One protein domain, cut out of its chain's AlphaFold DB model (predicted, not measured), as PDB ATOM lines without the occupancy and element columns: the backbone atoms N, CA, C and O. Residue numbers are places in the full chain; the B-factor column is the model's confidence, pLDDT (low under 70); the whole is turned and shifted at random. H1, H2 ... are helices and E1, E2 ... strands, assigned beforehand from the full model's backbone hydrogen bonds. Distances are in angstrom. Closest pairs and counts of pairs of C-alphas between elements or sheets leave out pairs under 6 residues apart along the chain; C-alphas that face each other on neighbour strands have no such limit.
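AT A GLANCE: This is residues 3 to 123 of the 123 residues of an uncharacterized protein of Candidatus Gracilibacteria bacterium (UniProt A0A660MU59). Helices H1, H5 and H7 stand side by side in a loose row, each running opposite to the next, and H2 crosses over this row near the middle of the domain. H3 and H4 pack on H2 and on each other, while at the other end of the longest axis the short strand E1 packs on H7, with the small helix H6 close by. The printed part has 121 residues, with seven named helices and one named strand in the order H1, H2, H3, H4, H5, E1, H6, H7, and its class is mostly helix. It is compact, with a radius of gyration of the C-alphas of 14.4 A and spans of 41 by 29 by 27 A.

HOW THE PARTS SIT: Residues 3 to 4 pair antiparallel with residues 90 to 91 of E1, residues 90 to 92, which pairs with no named strand. H1, residues 11 to 23, touches H2, residues 33 to 46, about perpendicular at 86 degrees; their closest C-alphas, Lys 18 and Thr 33, are 6.3 A apart, and H2 touches H1 with residues 33 to 34 alone. H2 is the hub, touching three helices. With residues 39 to 43 alone it touches H3, residues 50 to 56, closest at the C-alphas of Ala 39 and Ile 53, 6.1 A. With residues 36 to 40 alone it touches H4, residues 61 to 71, about perpendicular at 84 degrees, closest at the C-alphas of Phe 36 and Ile 64, 6.0 A. H3 and H4 touch at a steep tilt of 56 degrees, with the C-alphas of Ala 54 and Tyr 61 closest at 4.9 A. H5, residues 75 to 86, only just touches H1, with 3 pairs of C-alphas within 8 A, closest Val 20 and Glu 76 at 6.5 A; the tilt is shallow at 15 degrees, opposite ways. H5 also touches H7, residues 108 to 122, at a shallow tilt of 17 degrees, opposite ways, closest at the C-alphas of Ala 85 and Thr 114, 6.8 A. The closest C-alphas of E1 and H7, Phe 92 and Thr 114, are 4.7 A apart. H6, residues 101 to 106, is close to H7 but not clearly touching, closest at the C-alphas of Leu 104 and Phe 110, 7.1 A. In all seven helices every O i to N i+4 pair is within hydrogen-bond range.

IN THESE COORDINATES: H1 begins at C-alpha 11, (-50.561, 65.224, -4.132), and is 18.7 A long from first to last C-alpha. H2 is 19.6 A long, H3 9.8 A, H4 15.5 A and H5 16.7 A. E1 measures 6.9 A and H6 8.8 A. H7, the longest helix, is 21.4 A long and ends at C-alpha 122, (-44.913, 63.200, 21.862).

THE WHOLE: The two C-alphas farthest apart, those of Arg 29 and Tyr 98, are 42.2 A from each other. The printed part has no cut and no long link. The mean pLDDT of the printed part is 93.9, and no printed residue is under 70.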
ATOM      1  N   ILE A   3     -35.022  70.423   9.957       95.88
ATOM      2  CA  ILE A   3     -35.159  70.842   8.565       95.88
ATOM      3  C   ILE A   3     -36.540  70.408   8.084       95.88
ATOM      4  O   ILE A   3     -36.906  69.236   8.194       95.88
ATOM      5  N   ILE A   4     -37.306  71.362   7.555       96.31
ATOM      6  CA  ILE A   4     -38.647  71.133   7.016       96.31
ATOM      7  C   ILE A   4     -38.592  71.374   5.505       96.31
ATOM      8  O   ILE A   4     -38.424  72.496   5.038       96.31
ATOM      9  N   ARG A   5     -38.736  70.302   4.730       95.62
ATOM     10  CA  ARG A   5     -38.585  70.255   3.272       95.62
ATOM     11  C   ARG A   5     -39.949  70.271   2.582       95.62
ATOM     12  O   ARG A   5     -40.314  69.325   1.890       95.62
ATOM     13  N   LEU A   6     -40.722  71.345   2.772       93.25
ATOM     14  CA  LEU A   6     -42.089  71.455   2.226       93.25
ATOM     15  C   LEU A   6     -42.158  71.339   0.692       93.25
ATOM     16  O   LEU A   6     -43.210  70.988   0.172       93.25
ATOM     17  N   HIS A   7     -41.055  71.581  -0.022       93.75
ATOM     18  CA  HIS A   7     -40.950  71.369  -1.470       93.75
ATOM     19  C   HIS A   7     -41.110  69.898  -1.895       93.75
ATOM     20  O   HIS A   7     -41.404  69.643  -3.053       93.75
ATOM     21  N   LYS A   8     -40.934  68.929  -0.981       95.50
ATOM     22  CA  LYS A   8     -41.146  67.496  -1.261       95.50
ATOM     23  C   LYS A   8     -42.609  67.058  -1.164       95.50
ATOM     24  O   LYS A   8     -42.893  65.873  -1.319       95.50
ATOM     25  N   LEU A   9     -43.515  67.975  -0.824       96.19
ATOM     26  CA  LEU A   9     -44.938  67.678  -0.752       96.19
ATOM     27  C   LEU A   9     -45.477  67.332  -2.140       96.19
ATOM     28  O   LEU A   9     -45.376  68.119  -3.075       96.19
ATOM     29  N   GLU A  10     -46.136  66.191  -2.230       96.44
ATOM     30  CA  GLU A  10     -46.798  65.690  -3.429       96.44
ATOM     31  C   GLU A  10     -48.291  65.500  -3.166       96.44
ATOM     32  O   GLU A  10     -48.721  65.369  -2.019       96.44
ATOM     33  N   SER A  11     -49.100  65.387  -4.222       96.00
ATOM     34  CA  SER A  11     -50.561  65.224  -4.132       96.00
ATOM     35  C   SER A  11     -51.007  64.098  -3.184       96.00
ATOM     36  O   SER A  11     -52.005  64.243  -2.474       96.00
ATOM     37  N   LYS A  12     -50.247  62.995  -3.092       95.88
ATOM     38  CA  LYS A  12     -50.546  61.898  -2.152       95.88
ATOM     39  C   LYS A  12     -50.464  62.307  -0.679       95.88
ATOM     40  O   LYS A  12     -51.218  61.762   0.125       95.88
ATOM     41  N   ASP A  13     -49.615  63.272  -0.331       96.69
ATOM     42  CA  ASP A  13     -49.470  63.762   1.041       96.69
ATOM     43  C   ASP A  13     -50.705  64.578   1.447       96.69
ATOM     44  O   ASP A  13     -51.240  64.395   2.541       96.69
ATOM     45  N   TYR A  14     -51.219  65.415   0.537       95.75
ATOM     46  CA  TYR A  14     -52.467  66.160   0.738       95.75
ATOM     47  C   TYR A  14     -53.649  65.205   0.941       95.75
ATOM     48  O   TYR A  14     -54.428  65.375   1.880       95.75
ATOM     49  N   ASN A  15     -53.744  64.157   0.118       95.81
ATOM     50  CA  ASN A  15     -54.791  63.139   0.234       95.81
ATOM     51  C   ASN A  15     -54.673  62.322   1.528       95.81
ATOM     52  O   ASN A  15     -55.681  61.984   2.150       95.81
ATOM     53  N   TYR A  16     -53.452  61.992   1.956       97.00
ATOM     54  CA  TYR A  16     -53.221  61.332   3.238       97.00
ATOM     55  C   TYR A  16     -53.676  62.211   4.409       97.00
ATOM     56  O   TYR A  16     -54.460  61.754   5.237       97.00
ATOM     57  N   ILE A  17     -53.262  63.483   4.437       96.44
ATOM     58  CA  ILE A  17     -53.657  64.424   5.492       96.44
ATOM     59  C   ILE A  17     -55.171  64.611   5.517       96.44
ATOM     60  O   ILE A  17     -55.757  64.580   6.593       96.44
ATOM     61  N   LYS A  18     -55.815  64.775   4.356       94.31
ATOM     62  CA  LYS A  18     -57.272  64.911   4.271       94.31
ATOM     63  C   LYS A  18     -57.988  63.733   4.941       94.31
ATOM     64  O   LYS A  18     -58.819  63.965   5.809       94.31
ATOM     65  N   ARG A  19     -57.587  62.492   4.633       94.88
ATOM     66  CA  ARG A  19     -58.153  61.283   5.261       94.88
ATOM     67  C   ARG A  19     -57.923  61.233   6.771       94.88
ATOM     68  O   ARG A  19     -58.811  60.833   7.517       94.88
ATOM     69  N   VAL A  20     -56.744  61.648   7.238       95.75
ATOM     70  CA  VAL A  20     -56.471  61.744   8.681       95.75
ATOM     71  C   VAL A  20     -57.383  62.781   9.343       95.75
ATOM     72  O   VAL A  20     -57.937  62.521  10.406       95.75
ATOM     73  N   PHE A  21     -57.567  63.936   8.709       95.00
ATOM     74  CA  PHE A  21     -58.399  65.025   9.216       95.00
ATOM     75  C   PHE A  21     -59.884  64.636   9.275       95.00
ATOM     76  O   PHE A  21     -60.557  64.912  10.266       95.00
ATOM     77  N   GLU A  22     -60.367  63.905   8.270       93.19
ATOM     78  CA  GLU A  22     -61.698  63.288   8.279       93.19
ATOM     79  C   GLU A  22     -61.845  62.293   9.438       93.19
ATOM     80  O   GLU A  22     -62.827  62.354  10.174       93.19
ATOM     81  N   LYS A  23     -60.839  61.438   9.672       93.62
ATOM     82  CA  LYS A  23     -60.848  60.454  10.767       93.62
ATOM     83  C   LYS A  23     -60.925  61.095  12.157       93.62
ATOM     84  O   LYS A  23     -61.580  60.548  13.036       93.62
ATOM     85  N   ILE A  24     -60.270  62.238  12.366       94.06
ATOM     86  CA  ILE A  24     -60.338  62.975  13.644       94.06
ATOM     87  C   ILE A  24     -61.575  63.885  13.747       94.06
ATOM     88  O   ILE A  24     -61.740  64.574  14.752       94.06
ATOM     89  N   GLY A  25     -62.428  63.920  12.717       91.31
ATOM     90  CA  GLY A  25     -63.632  64.752  12.683       91.31
ATOM     91  C   GLY A  25     -63.362  66.249  12.500       91.31
ATOM     92  O   GLY A  25     -64.225  67.065  12.814       91.31
ATOM     93  N   PHE A  26     -62.182  66.638  12.004       91.56
ATOM     94  CA  PHE A  26     -61.823  68.040  11.789       91.56
ATOM     95  C   PHE A  26     -61.871  68.404  10.301       91.56
ATOM     96  O   PHE A  26     -60.992  68.033   9.525       91.56
ATOM     97  N   SER A  27     -62.880  69.185   9.907       88.69
ATOM     98  CA  SER A  27     -63.072  69.639   8.522       88.69
ATOM     99  C   SER A  27     -63.107  71.175   8.437       88.69
ATOM    100  O   SER A  27     -64.164  71.794   8.603       88.69
ATOM    101  N   PRO A  28     -61.951  71.834   8.237       87.69
ATOM    102  CA  PRO A  28     -61.882  73.289   8.132       87.69
ATOM    103  C   PRO A  28     -62.512  73.785   6.821       87.69
ATOM    104  O   PRO A  28     -62.157  73.334   5.737       87.69
ATOM    105  N   ARG A  29     -63.419  74.770   6.903       83.94
ATOM    106  CA  ARG A  29     -64.177  75.266   5.732       83.94
ATOM    107  C   ARG A  29     -63.360  76.115   4.753       83.94
ATOM    108  O   ARG A  29     -63.592  76.053   3.555       83.94
ATOM    109  N   LYS A  30     -62.462  76.964   5.262       85.75
ATOM    110  CA  LYS A  30     -61.772  78.013   4.475       85.75
ATOM    111  C   LYS A  30     -60.259  77.822   4.376       85.75
ATOM    112  O   LYS A  30     -59.570  78.640   3.780       85.75
ATOM    113  N   THR A  31     -59.722  76.778   4.997       89.94
ATOM    114  CA  THR A  31     -58.278  76.589   5.126       89.94
ATOM    115  C   THR A  31     -57.952  75.142   4.831       89.94
ATOM    116  O   THR A  31     -58.522  74.246   5.443       89.94
ATOM    117  N   ALA A  32     -57.027  74.904   3.904       91.81
ATOM    118  CA  ALA A  32     -56.616  73.550   3.571       91.81
ATOM    119  C   ALA A  32     -55.975  72.860   4.787       91.81
ATOM    120  O   ALA A  32     -55.171  73.454   5.506       91.81
ATOM    121  N   THR A  33     -56.287  71.582   4.994       94.50
ATOM    122  CA  THR A  33     -55.815  70.775   6.136       94.50
ATOM    123  C   THR A  33     -54.286  70.735   6.255       94.50
ATOM    124  O   THR A  33     -53.732  70.809   7.349       94.50
ATOM    125  N   ILE A  34     -53.582  70.741   5.119       95.12
ATOM    126  CA  ILE A  34     -52.119  70.856   5.041       95.12
ATOM    127  C   ILE A  34     -51.561  72.101   5.748       95.12
ATOM    128  O   ILE A  34     -50.457  72.045   6.281       95.12
ATOM    129  N   VAL A  35     -52.294  73.220   5.780       95.25
ATOM    130  CA  VAL A  35     -51.850  74.456   6.448       95.25
ATOM    131  C   VAL A  35     -51.721  74.219   7.948       95.25
ATOM    132  O   VAL A  35     -50.725  74.614   8.545       95.25
ATOM    133  N   PHE A  36     -52.669  73.493   8.541       95.81
ATOM    134  CA  PHE A  36     -52.606  73.112   9.949       95.81
ATOM    135  C   PHE A  36     -51.406  72.202  10.219       95.81
ATOM    136  O   PHE A  36     -50.676  72.424  11.177       95.81
ATOM    137  N   VAL A  37     -51.130  71.235   9.340       96.44
ATOM    138  CA  VAL A  37     -49.950  70.361   9.469       96.44
ATOM    139  C   VAL A  37     -48.642  71.156   9.379       96.44
ATOM    140  O   VAL A  37     -47.768  70.994  10.229       96.44
ATOM    141  N   LYS A  38     -48.516  72.064   8.401       96.31
ATOM    142  CA  LYS A  38     -47.359  72.968   8.279       96.31
ATOM    143  C   LYS A  38     -47.179  73.806   9.543       96.31
ATOM    144  O   LYS A  38     -46.065  73.903  10.057       96.31
ATOM    145  N   ALA A  39     -48.270  74.354  10.073       96.12
ATOM    146  CA  ALA A  39     -48.253  75.134  11.299       96.12
ATOM    147  C   ALA A  39     -47.753  74.316  12.499       96.12
ATOM    148  O   ALA A  39     -46.902  74.788  13.251       96.12
ATOM    149  N   LEU A  40     -48.208  73.066  12.640       95.69
ATOM    150  CA  LEU A  40     -47.721  72.165  13.684       95.69
ATOM    151  C   LEU A  40     -46.223  71.875  13.552       95.69
ATOM    152  O   LEU A  40     -45.530  71.846  14.566       95.69
ATOM    153  N   PHE A  41     -45.699  71.690  12.337       96.31
ATOM    154  CA  PHE A  41     -44.258  71.494  12.135       96.31
ATOM    155  C   PHE A  41     -43.457  72.720  12.564       96.31
ATOM    156  O   PHE A  41     -42.506  72.598  13.335       96.31
ATOM    157  N   LEU A  42     -43.863  73.907  12.114       96.12
ATOM    158  CA  LEU A  42     -43.200  75.157  12.482       96.12
ATOM    159  C   LEU A  42     -43.240  75.397  13.999       96.12
ATOM    160  O   LEU A  42     -42.241  75.814  14.590       96.12
ATOM    161  N   HIS A  43     -44.360  75.083  14.649       95.12
ATOM    162  CA  HIS A  43     -44.489  75.243  16.090       95.12
ATOM    163  C   HIS A  43     -43.673  74.207  16.870       95.12
ATOM    164  O   HIS A  43     -42.817  74.561  17.678       95.12
ATOM    165  N   LEU A  44     -43.902  72.914  16.633       94.56
ATOM    166  CA  LEU A  44     -43.327  71.854  17.462       94.56
ATOM    167  C   LEU A  44     -41.837  71.637  17.189       94.56
ATOM    168  O   LEU A  44     -41.084  71.390  18.135       94.56
ATOM    169  N   LEU A  45     -41.414  71.759  15.926       95.81
ATOM    170  CA  LEU A  45     -40.053  71.441  15.486       95.81
ATOM    171  C   LEU A  45     -39.143  72.675  15.480       95.81
ATOM    172  O   LEU A  45     -37.980  72.582  15.860       95.81
ATOM    173  N   GLN A  46     -39.660  73.840  15.079       94.06
ATOM    174  CA  GLN A  46     -38.879  75.087  15.022       94.06
ATOM    175  C   GLN A  46     -39.183  76.069  16.161       94.06
ATOM    176  O   GLN A  46     -38.568  77.130  16.215       94.06
ATOM    177  N   LYS A  47     -40.102  75.732  17.077       93.56
ATOM    178  CA  LYS A  47     -40.474  76.563  18.239       93.56
ATOM    179  C   LYS A  47     -40.946  77.975  17.861       93.56
ATOM    180  O   LYS A  47     -40.820  78.907  18.650       93.56
ATOM    181  N   LYS A  48     -41.524  78.140  16.663       95.44
ATOM    182  CA  LYS A  48     -42.120  79.415  16.238       95.44
ATOM    183  C   LYS A  48     -43.416  79.695  17.014       95.44
ATOM    184  O   LYS A  48     -44.179  78.783  17.343       95.44
ATOM    185  N   SER A  49     -43.683  80.975  17.282       95.19
ATOM    186  CA  SER A  49     -44.929  81.417  17.919       95.19
ATOM    187  C   SER A  49     -46.120  81.284  16.960       95.19
ATOM    188  O   SER A  49     -45.976  81.440  15.747       95.19
ATOM    189  N   TRP A  50     -47.322  81.049  17.495       94.75
ATOM    190  CA  TRP A  50     -48.540  80.914  16.680       94.75
ATOM    191  C   TRP A  50     -48.847  82.146  15.829       94.75
ATOM    192  O   TRP A  50     -49.329  82.005  14.709       94.75
ATOM    193  N   ARG A  51     -48.536  83.348  16.334       94.12
ATOM    194  CA  ARG A  51     -48.718  84.603  15.591       94.12
ATOM    195  C   ARG A  51     -47.802  84.655  14.370       94.12
ATOM    196  O   ARG A  51     -48.287  84.896  13.274       94.12
ATOM    197  N   ASN A  52     -46.517  84.338  14.543       96.25
ATOM    198  CA  ASN A  52     -45.559  84.330  13.433       96.25
ATOM    199  C   ASN A  52     -45.947  83.289  12.375       96.25
ATOM    200  O   ASN A  52     -45.896  83.567  11.182       96.25
ATOM    201  N   ILE A  53     -46.380  82.104  12.816       96.00
ATOM    202  CA  ILE A  53     -46.835  81.027  11.928       96.00
ATOM    203  C   ILE A  53     -48.072  81.443  11.128       96.00
ATOM    204  O   ILE A  53     -48.151  81.169   9.934       96.00
ATOM    205  N   ALA A  54     -49.037  82.098  11.773       94.38
ATOM    206  CA  ALA A  54     -50.253  82.578  11.127       94.38
ATOM    207  C   ALA A  54     -49.949  83.598  10.020       94.38
ATOM    208  O   ALA A  54     -50.525  83.512   8.938       94.38
ATOM    209  N   THR A  55     -48.999  84.507  10.263       95.06
ATOM    210  CA  THR A  55     -48.498  85.439   9.245       95.06
ATOM    211  C   THR A  55     -47.811  84.700   8.096       95.06
ATOM    212  O   THR A  55     -48.149  84.932   6.940       95.06
ATOM    213  N   GLU A  56     -46.897  83.769   8.393       94.31
ATOM    214  CA  GLU A  56     -46.141  83.007   7.382       94.31
ATOM    215  C   GLU A  56     -47.042  82.143   6.487       94.31
ATOM    216  O   GLU A  56     -46.784  81.987   5.296       94.31
ATOM    217  N   LEU A  57     -48.118  81.591   7.050       93.31
ATOM    218  CA  LEU A  57     -49.059  80.729   6.334       93.31
ATOM    219  C   LEU A  57     -50.323  81.463   5.863       93.31
ATOM    220  O   LEU A  57     -51.237  80.806   5.363       93.31
ATOM    221  N   ASN A  58     -50.376  82.790   6.028       92.25
ATOM    222  CA  ASN A  58     -51.514  83.650   5.704       92.25
ATOM    223  C   ASN A  58     -52.862  83.068   6.171       92.25
ATOM    224  O   ASN A  58     -53.770  82.800   5.379       92.25
ATOM    225  N   CYS A  59     -52.979  82.796   7.469       90.56
ATOM    226  CA  CYS A  59     -54.175  82.187   8.044       90.56
ATOM    227  C   CYS A  59     -54.471  82.695   9.460       90.56
ATOM    228  O   CYS A  59     -53.716  83.463  10.049       90.56
ATOM    229  N   SER A  60     -55.615  82.293  10.017       91.69
ATOM    230  CA  SER A  60     -56.024  82.715  11.358       91.69
ATOM    231  C   SER A  60     -55.219  81.994  12.440       91.69
ATOM    232  O   SER A  60     -55.282  80.766  12.559       91.69
ATOM    233  N   TYR A  61     -54.529  82.765  13.289       92.38
ATOM    234  CA  TYR A  61     -53.806  82.215  14.439       92.38
ATOM    235  C   TYR A  61     -54.743  81.472  15.400       92.38
ATOM    236  O   TYR A  61     -54.366  80.425  15.921       92.38
ATOM    237  N   LEU A  62     -55.971  81.977  15.596       92.56
ATOM    238  CA  LEU A  62     -56.973  81.347  16.461       92.56
ATOM    239  C   LEU A  62     -57.351  79.970  15.931       92.56
ATOM    240  O   LEU A  62     -57.424  79.018  16.697       92.56
ATOM    241  N   SER A  63     -57.539  79.837  14.617       91.25
ATOM    242  CA  SER A  63     -57.899  78.555  14.014       91.25
ATOM    243  C   SER A  63     -56.802  77.507  14.208       91.25
ATOM    244  O   SER A  63     -57.110  76.379  14.585       91.25
ATOM    245  N   ILE A  64     -55.532  77.874  13.994       93.50
ATOM    246  CA  ILE A  64     -54.403  76.960  14.220       93.50
ATOM    247  C   ILE A  64     -54.293  76.597  15.702       93.50
ATOM    248  O   ILE A  64     -54.163  75.420  16.035       93.50
ATOM    249  N   PHE A  65     -54.323  77.600  16.582       93.81
ATOM    250  CA  PHE A  65     -54.153  77.392  18.015       93.81
ATOM    251  C   PHE A  65     -55.259  76.503  18.580       93.81
ATOM    252  O   PHE A  65     -54.959  75.531  19.267       93.81
ATOM    253  N   SER A  66     -56.522  76.780  18.252       92.44
ATOM    254  CA  SER A  66     -57.653  75.963  18.697       92.44
ATOM    255  C   SER A  66     -57.544  74.530  18.183       92.44
ATOM    256  O   SER A  66     -57.741  73.595  18.953       92.44
ATOM    257  N   PHE A  67     -57.165  74.343  16.915       93.38
ATOM    258  CA  PHE A  67     -56.908  73.010  16.372       93.38
ATOM    259  C   PHE A  67     -55.822  72.273  17.165       93.38
ATOM    260  O   PHE A  67     -56.037  71.139  17.589       93.38
ATOM    261  N   TYR A  68     -54.675  72.909  17.416       92.69
ATOM    262  CA  TYR A  68     -53.619  72.287  18.208       92.69
ATOM    263  C   TYR A  68     -54.113  71.936  19.613       92.69
ATOM    264  O   TYR A  68     -53.992  70.787  20.020       92.69
ATOM    265  N   SER A  69     -54.727  72.880  20.326       91.81
ATOM    266  CA  SER A  69     -55.206  72.678  21.697       91.81
ATOM    267  C   SER A  69     -56.186  71.511  21.824       91.81
ATOM    268  O   SER A  69     -56.081  70.742  22.774       91.81
ATOM    269  N   ILE A  70     -57.092  71.345  20.857       92.44
ATOM    270  CA  ILE A  70     -58.092  70.268  20.861       92.44
ATOM    271  C   ILE A  70     -57.460  68.911  20.528       92.44
ATOM    272  O   ILE A  70     -57.792  67.904  21.146       92.44
ATOM    273  N   TYR A  71     -56.552  68.864  19.551       90.12
ATOM    274  CA  TYR A  71     -56.090  67.600  18.974       90.12
ATOM    275  C   TYR A  71     -54.652  67.215  19.351       90.12
ATOM    276  O   TYR A  71     -54.171  66.190  18.871       90.12
ATOM    277  N   ARG A  72     -53.951  67.973  20.210       87.38
ATOM    278  CA  ARG A  72     -52.516  67.763  20.517       87.38
ATOM    279  C   ARG A  72     -52.166  66.330  20.948       87.38
ATOM    280  O   ARG A  72     -51.072  65.860  20.651       87.38
ATOM    281  N   GLU A  73     -53.082  65.636  21.625       87.88
ATOM    282  CA  GLU A  73     -52.868  64.279  22.158       87.88
ATOM    283  C   GLU A  73     -53.342  63.183  21.191       87.88
ATOM    284  O   GLU A  73     -53.114  61.995  21.424       87.88
ATOM    285  N   ASN A  74     -53.956  63.563  20.068       91.75
ATOM    286  CA  ASN A  74     -54.523  62.628  19.110       91.75
ATOM    287  C   ASN A  74     -53.425  61.805  18.409       91.75
ATOM    288  O   ASN A  74     -52.507  62.342  17.779       91.75
ATOM    289  N   ILE A  75     -53.550  60.477  18.480       92.00
ATOM    290  CA  ILE A  75     -52.583  59.535  17.903       92.00
ATOM    291  C   ILE A  75     -52.423  59.698  16.387       92.00
ATOM    292  O   ILE A  75     -51.327  59.508  15.858       92.00
ATOM    293  N   GLU A  76     -53.473  60.111  15.680       93.62
ATOM    294  CA  GLU A  76     -53.421  60.303  14.234       93.62
ATOM    295  C   GLU A  76     -52.572  61.508  13.844       93.62
ATOM    296  O   GLU A  76     -51.830  61.444  12.863       93.62
ATOM    297  N   LEU A  77     -52.572  62.575  14.652       90.94
ATOM    298  CA  LEU A  77     -51.634  63.675  14.436       90.94
ATOM    299  C   LEU A  77     -50.194  63.206  14.630       90.94
ATOM    300  O   LEU A  77     -49.346  63.513  13.796       90.94
ATOM    301  N   LYS A  78     -49.915  62.373  15.642       91.94
ATOM    302  CA  LYS A  78     -48.585  61.755  15.807       91.94
ATOM    303  C   LYS A  78     -48.207  60.900  14.584       91.94
ATOM    304  O   LYS A  78     -47.044  60.888  14.170       91.94
ATOM    305  N   ASN A  79     -49.172  60.214  13.969       94.56
ATOM    306  CA  ASN A  79     -48.952  59.420  12.758       94.56
ATOM    307  C   ASN A  79     -48.581  60.281  11.543       94.56
ATOM    308  O   ASN A  79     -47.723  59.859  10.765       94.56
ATOM    309  N   ILE A  80     -49.120  61.502  11.426       96.31
ATOM    310  CA  ILE A  80     -48.689  62.459  10.395       96.31
ATOM    311  C   ILE A  80     -47.186  62.721  10.516       96.31
ATOM    312  O   ILE A  80     -46.464  62.585   9.534       96.31
ATOM    313  N   PHE A  81     -46.666  63.004  11.711       96.75
ATOM    314  CA  PHE A  81     -45.227  63.249  11.884       96.75
ATOM    315  C   PHE A  81     -44.382  62.034  11.479       96.75
ATOM    316  O   PHE A  81     -43.388  62.182  10.770       96.75
ATOM    317  N   LYS A  82     -44.803  60.816  11.849       96.00
ATOM    318  CA  LYS A  82     -44.115  59.580  11.436       96.00
ATOM    319  C   LYS A  82     -44.130  59.391   9.917       96.00
ATOM    320  O   LYS A  82     -43.112  59.013   9.340       96.00
ATOM    321  N   TYR A  83     -45.264  59.652   9.268       97.38
ATOM    322  CA  TYR A  83     -45.391  59.595   7.811       97.38
ATOM    323  C   TYR A  83     -44.437  60.586   7.131       97.38
ATOM    324  O   TYR A  83     -43.656  60.208   6.258       97.38
ATOM    325  N   PHE A  84     -44.430  61.835   7.594       97.50
ATOM    326  CA  PHE A  84     -43.584  62.898   7.056       97.50
ATOM    327  C   PHE A  84     -42.086  62.663   7.308       97.50
ATOM    328  O   PHE A  84     -41.267  62.996   6.449       97.50
ATOM    329  N   ALA A  85     -41.718  62.039   8.431       97.19
ATOM    330  CA  ALA A  85     -40.345  61.616   8.703       97.19
ATOM    331  C   ALA A  85     -39.886  60.508   7.745       97.19
ATOM    332  O   ALA A  85     -38.805  60.603   7.169       97.19
ATOM    333  N   ARG A  86     -40.727  59.490   7.500       96.56
ATOM    334  CA  ARG A  86     -40.445  58.424   6.512       96.56
ATOM    335  C   ARG A  86     -40.244  58.985   5.111       96.56
ATOM    336  O   ARG A  86     -39.360  58.547   4.387       96.56
ATOM    337  N   ARG A  87     -41.036  59.995   4.747       96.44
ATOM    338  CA  ARG A  87     -40.919  60.718   3.476       96.44
ATOM    339  C   ARG A  87     -39.739  61.690   3.400       96.44
ATOM    340  O   ARG A  87     -39.561  62.324   2.362       96.44
ATOM    341  N   ARG A  88     -38.954  61.838   4.474       96.31
ATOM    342  CA  ARG A  88     -37.858  62.817   4.584       96.31
ATOM    343  C   ARG A  88     -38.310  64.263   4.368       96.31
ATOM    344  O   ARG A  88     -37.535  65.096   3.908       96.31
ATOM    345  N   ILE A  89     -39.570  64.567   4.681       97.31
ATOM    346  CA  ILE A  89     -40.104  65.933   4.615       97.31
ATOM    347  C   ILE A  89     -39.723  66.697   5.883       97.31
ATOM    348  O   ILE A  89     -39.418  67.881   5.819       97.31
ATOM    349  N   ILE A  90     -39.705  66.022   7.030       97.75
ATOM    350  CA  ILE A  90     -39.121  66.552   8.263       97.75
ATOM    351  C   ILE A  90     -37.905  65.705   8.619       97.75
ATOM    352  O   ILE A  90     -37.984  64.478   8.621       97.75
ATOM    353  N   VAL A  91     -36.778  66.361   8.879       97.62
ATOM    354  CA  VAL A  91     -35.512  65.698   9.207       97.62
ATOM    355  C   VAL A  91     -34.868  66.418  10.381       97.62
ATOM    356  O   VAL A  91     -34.752  67.646  10.382       97.62
ATOM    357  N   PHE A  92     -34.440  65.662  11.385       97.44
ATOM    358  CA  PHE A  92     -33.640  66.172  12.487       97.44
ATOM    359  C   PHE A  92     -32.166  65.828  12.266       97.44
ATOM    360  O   PHE A  92     -31.785  64.663  12.296       97.44
ATOM    361  N   VAL A  93     -31.338  66.858  12.092       95.25
ATOM    362  CA  VAL A  93     -29.885  66.723  11.859       95.25
ATOM    363  C   VAL A  93     -29.050  66.982  13.121       95.25
ATOM    364  O   VAL A  93     -27.828  67.067  13.072       95.25
ATOM    365  N   GLY A  94     -29.689  67.159  14.286       91.75
ATOM    366  CA  GLY A  94     -28.966  67.370  15.546       91.75
ATOM    367  C   GLY A  94     -28.038  68.594  15.509       91.75
ATOM    368  O   GLY A  94     -28.503  69.710  15.265       91.75
ATOM    369  N   LYS A  95     -26.747  68.390  15.787       90.81
ATOM    370  CA  LYS A  95     -25.703  69.433  15.764       90.81
ATOM    371  C   LYS A  95     -24.802  69.354  14.522       90.81
ATOM    372  O   LYS A  95     -23.780  70.035  14.478       90.81
ATOM    373  N   VAL A  96     -25.155  68.528  13.535       92.56
ATOM    374  CA  VAL A  96     -24.361  68.372  12.312       92.56
ATOM    375  C   VAL A  96     -24.399  69.679  11.518       92.56
ATOM    376  O   VAL A  96     -25.474  70.188  11.201       92.56
ATOM    377  N   LYS A  97     -23.215  70.240  11.246       86.75
ATOM    378  CA  LYS A  97     -23.054  71.523  10.540       86.75
ATOM    379  C   LYS A  97     -23.002  71.372   9.022       86.75
ATOM    380  O   LYS A  97     -23.419  72.287   8.323       86.75
ATOM    381  N   TYR A  98     -22.504  70.238   8.534       92.12
ATOM    382  CA  TYR A  98     -22.297  69.978   7.113       92.12
ATOM    383  C   TYR A  98     -22.976  68.669   6.736       92.12
ATOM    384  O   TYR A  98     -22.719  67.638   7.353       92.12
ATOM    385  N   PHE A  99     -23.862  68.736   5.755       93.38
ATOM    386  CA  PHE A  99     -24.554  67.599   5.164       93.38
ATOM    387  C   PHE A  99     -24.952  67.979   3.738       93.38
ATOM    388  O   PHE A  99     -25.216  69.147   3.436       93.38
ATOM    389  N   SER A 100     -24.986  66.990   2.863       94.12
ATOM    390  CA  SER A 100     -25.463  67.100   1.493       94.12
ATOM    391  C   SER A 100     -26.982  66.906   1.419       94.12
ATOM    392  O   SER A 100     -27.643  66.488   2.376       94.12
ATOM    393  N   ASN A 101     -27.564  67.183   0.251       91.75
ATOM    394  CA  ASN A 101     -28.955  66.807  -0.004       91.75
ATOM    395  C   ASN A 101     -29.151  65.286   0.009       91.75
ATOM    396  O   ASN A 101     -30.202  64.827   0.450       91.75
ATOM    397  N   GLU A 102     -28.152  64.519  -0.427       94.12
ATOM    398  CA  GLU A 102     -28.193  63.056  -0.424       94.12
ATOM    399  C   GLU A 102     -28.272  62.508   1.003       94.12
ATOM    400  O   GLU A 102     -29.116  61.657   1.290       94.12
ATOM    401  N   ASP A 103     -27.530  63.104   1.943       94.44
ATOM    402  CA  ASP A 103     -27.626  62.764   3.366       94.44
ATOM    403  C   ASP A 103     -29.054  62.963   3.891       94.44
ATOM    404  O   ASP A 103     -29.612  62.099   4.567       94.44
ATOM    405  N   LEU A 104     -29.704  64.078   3.542       94.88
ATOM    406  CA  LEU A 104     -31.087  64.341   3.960       94.88
ATOM    407  C   LEU A 104     -32.100  63.357   3.364       94.88
ATOM    408  O   LEU A 104     -33.216  63.243   3.880       94.88
ATOM    409  N   GLU A 105     -31.766  62.699   2.258       93.38
ATOM    410  CA  GLU A 105     -32.647  61.761   1.568       93.38
ATOM    411  C   GLU A 105     -32.435  60.321   2.003       93.38
ATOM    412  O   GLU A 105     -33.413  59.601   2.217       93.38
ATOM    413  N   GLN A 106     -31.182  59.923   2.175       93.81
ATOM    414  CA  GLN A 106     -30.815  58.519   2.271       93.81
ATOM    415  C   GLN A 106     -30.164  58.158   3.607       93.81
ATOM    416  O   GLN A 106     -30.185  56.986   3.975       93.81
ATOM    417  N   SER A 107     -29.674  59.128   4.393       96.25
ATOM    418  CA  SER A 107     -29.012  58.828   5.668       96.25
ATOM    419  C   SER A 107     -29.957  58.124   6.643       96.25
ATOM    420  O   SER A 107     -30.962  58.677   7.121       96.25
ATOM    421  N   GLU A 108     -29.620  56.879   6.964       95.56
ATOM    422  CA  GLU A 108     -30.319  56.087   7.972       95.56
ATOM    423  C   GLU A 108     -30.081  56.646   9.381       95.56
ATOM    424  O   GLU A 108     -30.972  56.610  10.230       95.56
ATOM    425  N   GLU A 109     -28.919  57.252   9.626       95.31
ATOM    426  CA  GLU A 109     -28.627  57.930  10.888       95.31
ATOM    427  C   GLU A 109     -29.610  59.081  11.131       95.31
ATOM    428  O   GLU A 109     -30.276  59.129  12.171       95.31
ATOM    429  N   PHE A 110     -29.793  59.963  10.142       97.00
ATOM    430  CA  PHE A 110     -30.764  61.054  10.246       97.00
ATOM    431  C   PHE A 110     -32.195  60.547  10.398       97.00
ATOM    432  O   PHE A 110     -32.994  61.183  11.088       97.00
ATOM    433  N   PHE A 111     -32.537  59.392   9.819       97.06
ATOM    434  CA  PHE A 111     -33.855  58.797  10.029       97.06
ATOM    435  C   PHE A 111     -34.059  58.404  11.487       97.06
ATOM    436  O   PHE A 111     -35.020  58.841  12.126       97.06
ATOM    437  N   LYS A 112     -33.128  57.614  12.029       96.38
ATOM    438  CA  LYS A 112     -33.171  57.125  13.410       96.38
ATOM    439  C   LYS A 112     -33.202  58.283  14.402       96.38
ATOM    440  O   LYS A 112     -34.028  58.274  15.317       96.38
ATOM    441  N   LEU A 113     -32.376  59.307  14.180       96.38
ATOM    442  CA  LEU A 113     -32.376  60.535  14.977       96.38
ATOM    443  C   LEU A 113     -33.723  61.256  14.910       96.38
ATOM    444  O   LEU A 113     -34.270  61.612  15.952       96.38
ATOM    445  N   THR A 114     -34.294  61.407  13.713       97.44
ATOM    446  CA  THR A 114     -35.613  62.029  13.521       97.44
ATOM    447  C   THR A 114     -36.697  61.291  14.297       97.44
ATOM    448  O   THR A 114     -37.462  61.910  15.030       97.44
ATOM    449  N   ILE A 115     -36.758  59.963  14.185       96.62
ATOM    450  CA  ILE A 115     -37.764  59.161  14.889       96.62
ATOM    451  C   ILE A 115     -37.580  59.239  16.407       96.62
ATOM    452  O   ILE A 115     -38.574  59.342  17.129       96.62
ATOM    453  N   ARG A 116     -36.338  59.209  16.902       95.81
ATOM    454  CA  ARG A 116     -36.045  59.362  18.334       95.81
ATOM    455  C   ARG A 116     -36.522  60.714  18.856       95.81
ATOM    456  O   ARG A 116     -37.208  60.762  19.871       95.81
ATOM    457  N   GLU A 117     -36.206  61.787  18.139       96.06
ATOM    458  CA  GLU A 117     -36.593  63.141  18.530       96.06
ATOM    459  C   GLU A 117     -38.119  63.320  18.502       96.06
ATOM    460  O   GLU A 117     -38.698  63.870  19.435       96.06
ATOM    461  N   LEU A 118     -38.802  62.775  17.486       95.44
ATOM    462  CA  LEU A 118     -40.268  62.780  17.438       95.44
ATOM    463  C   LEU A 118     -40.894  62.054  18.627       95.44
ATOM    464  O   LEU A 118     -41.902  62.525  19.146       95.44
ATOM    465  N   LYS A 119     -40.325  60.923  19.065       92.62
ATOM    466  CA  LYS A 119     -40.814  60.237  20.268       92.62
ATOM    467  C   LYS A 119     -40.739  61.172  21.471       92.62
ATOM    468  O   LYS A 119     -41.759  61.350  22.114       92.62
ATOM    469  N   SER A 120     -39.609  61.848  21.685       92.12
ATOM    470  CA  SER A 120     -39.447  62.797  22.796       92.12
ATOM    471  C   SER A 120     -40.432  63.972  22.768       92.12
ATOM    472  O   SER A 120     -40.762  64.492  23.824       92.12
ATOM    473  N   ILE A 121     -40.879  64.417  21.590       90.44
ATOM    474  CA  ILE A 121     -41.863  65.509  21.458       90.44
ATOM    475  C   ILE A 121     -43.277  65.055  21.849       90.44
ATOM    476  O   ILE A 121     -44.097  65.876  22.253       90.44
ATOM    477  N   PHE A 122     -43.577  63.767  21.679       84.88
ATOM    478  CA  PHE A 122     -44.913  63.200  21.862       84.88
ATOM    479  C   PHE A 122     -45.029  62.221  23.043       84.88
ATOM    480  O   PHE A 122     -46.088  61.589  23.174       84.88
ATOM    481  N   SER A 123     -43.956  62.064  23.821       75.56
ATOM    482  CA  SER A 123     -43.894  61.399  25.129       75.56
ATOM    483  C   SER A 123     -44.375  62.349  26.213       75.56
ATOM    484  O   SER A 123     -45.145  61.862  27.062       75.56
TER     485      SER A 123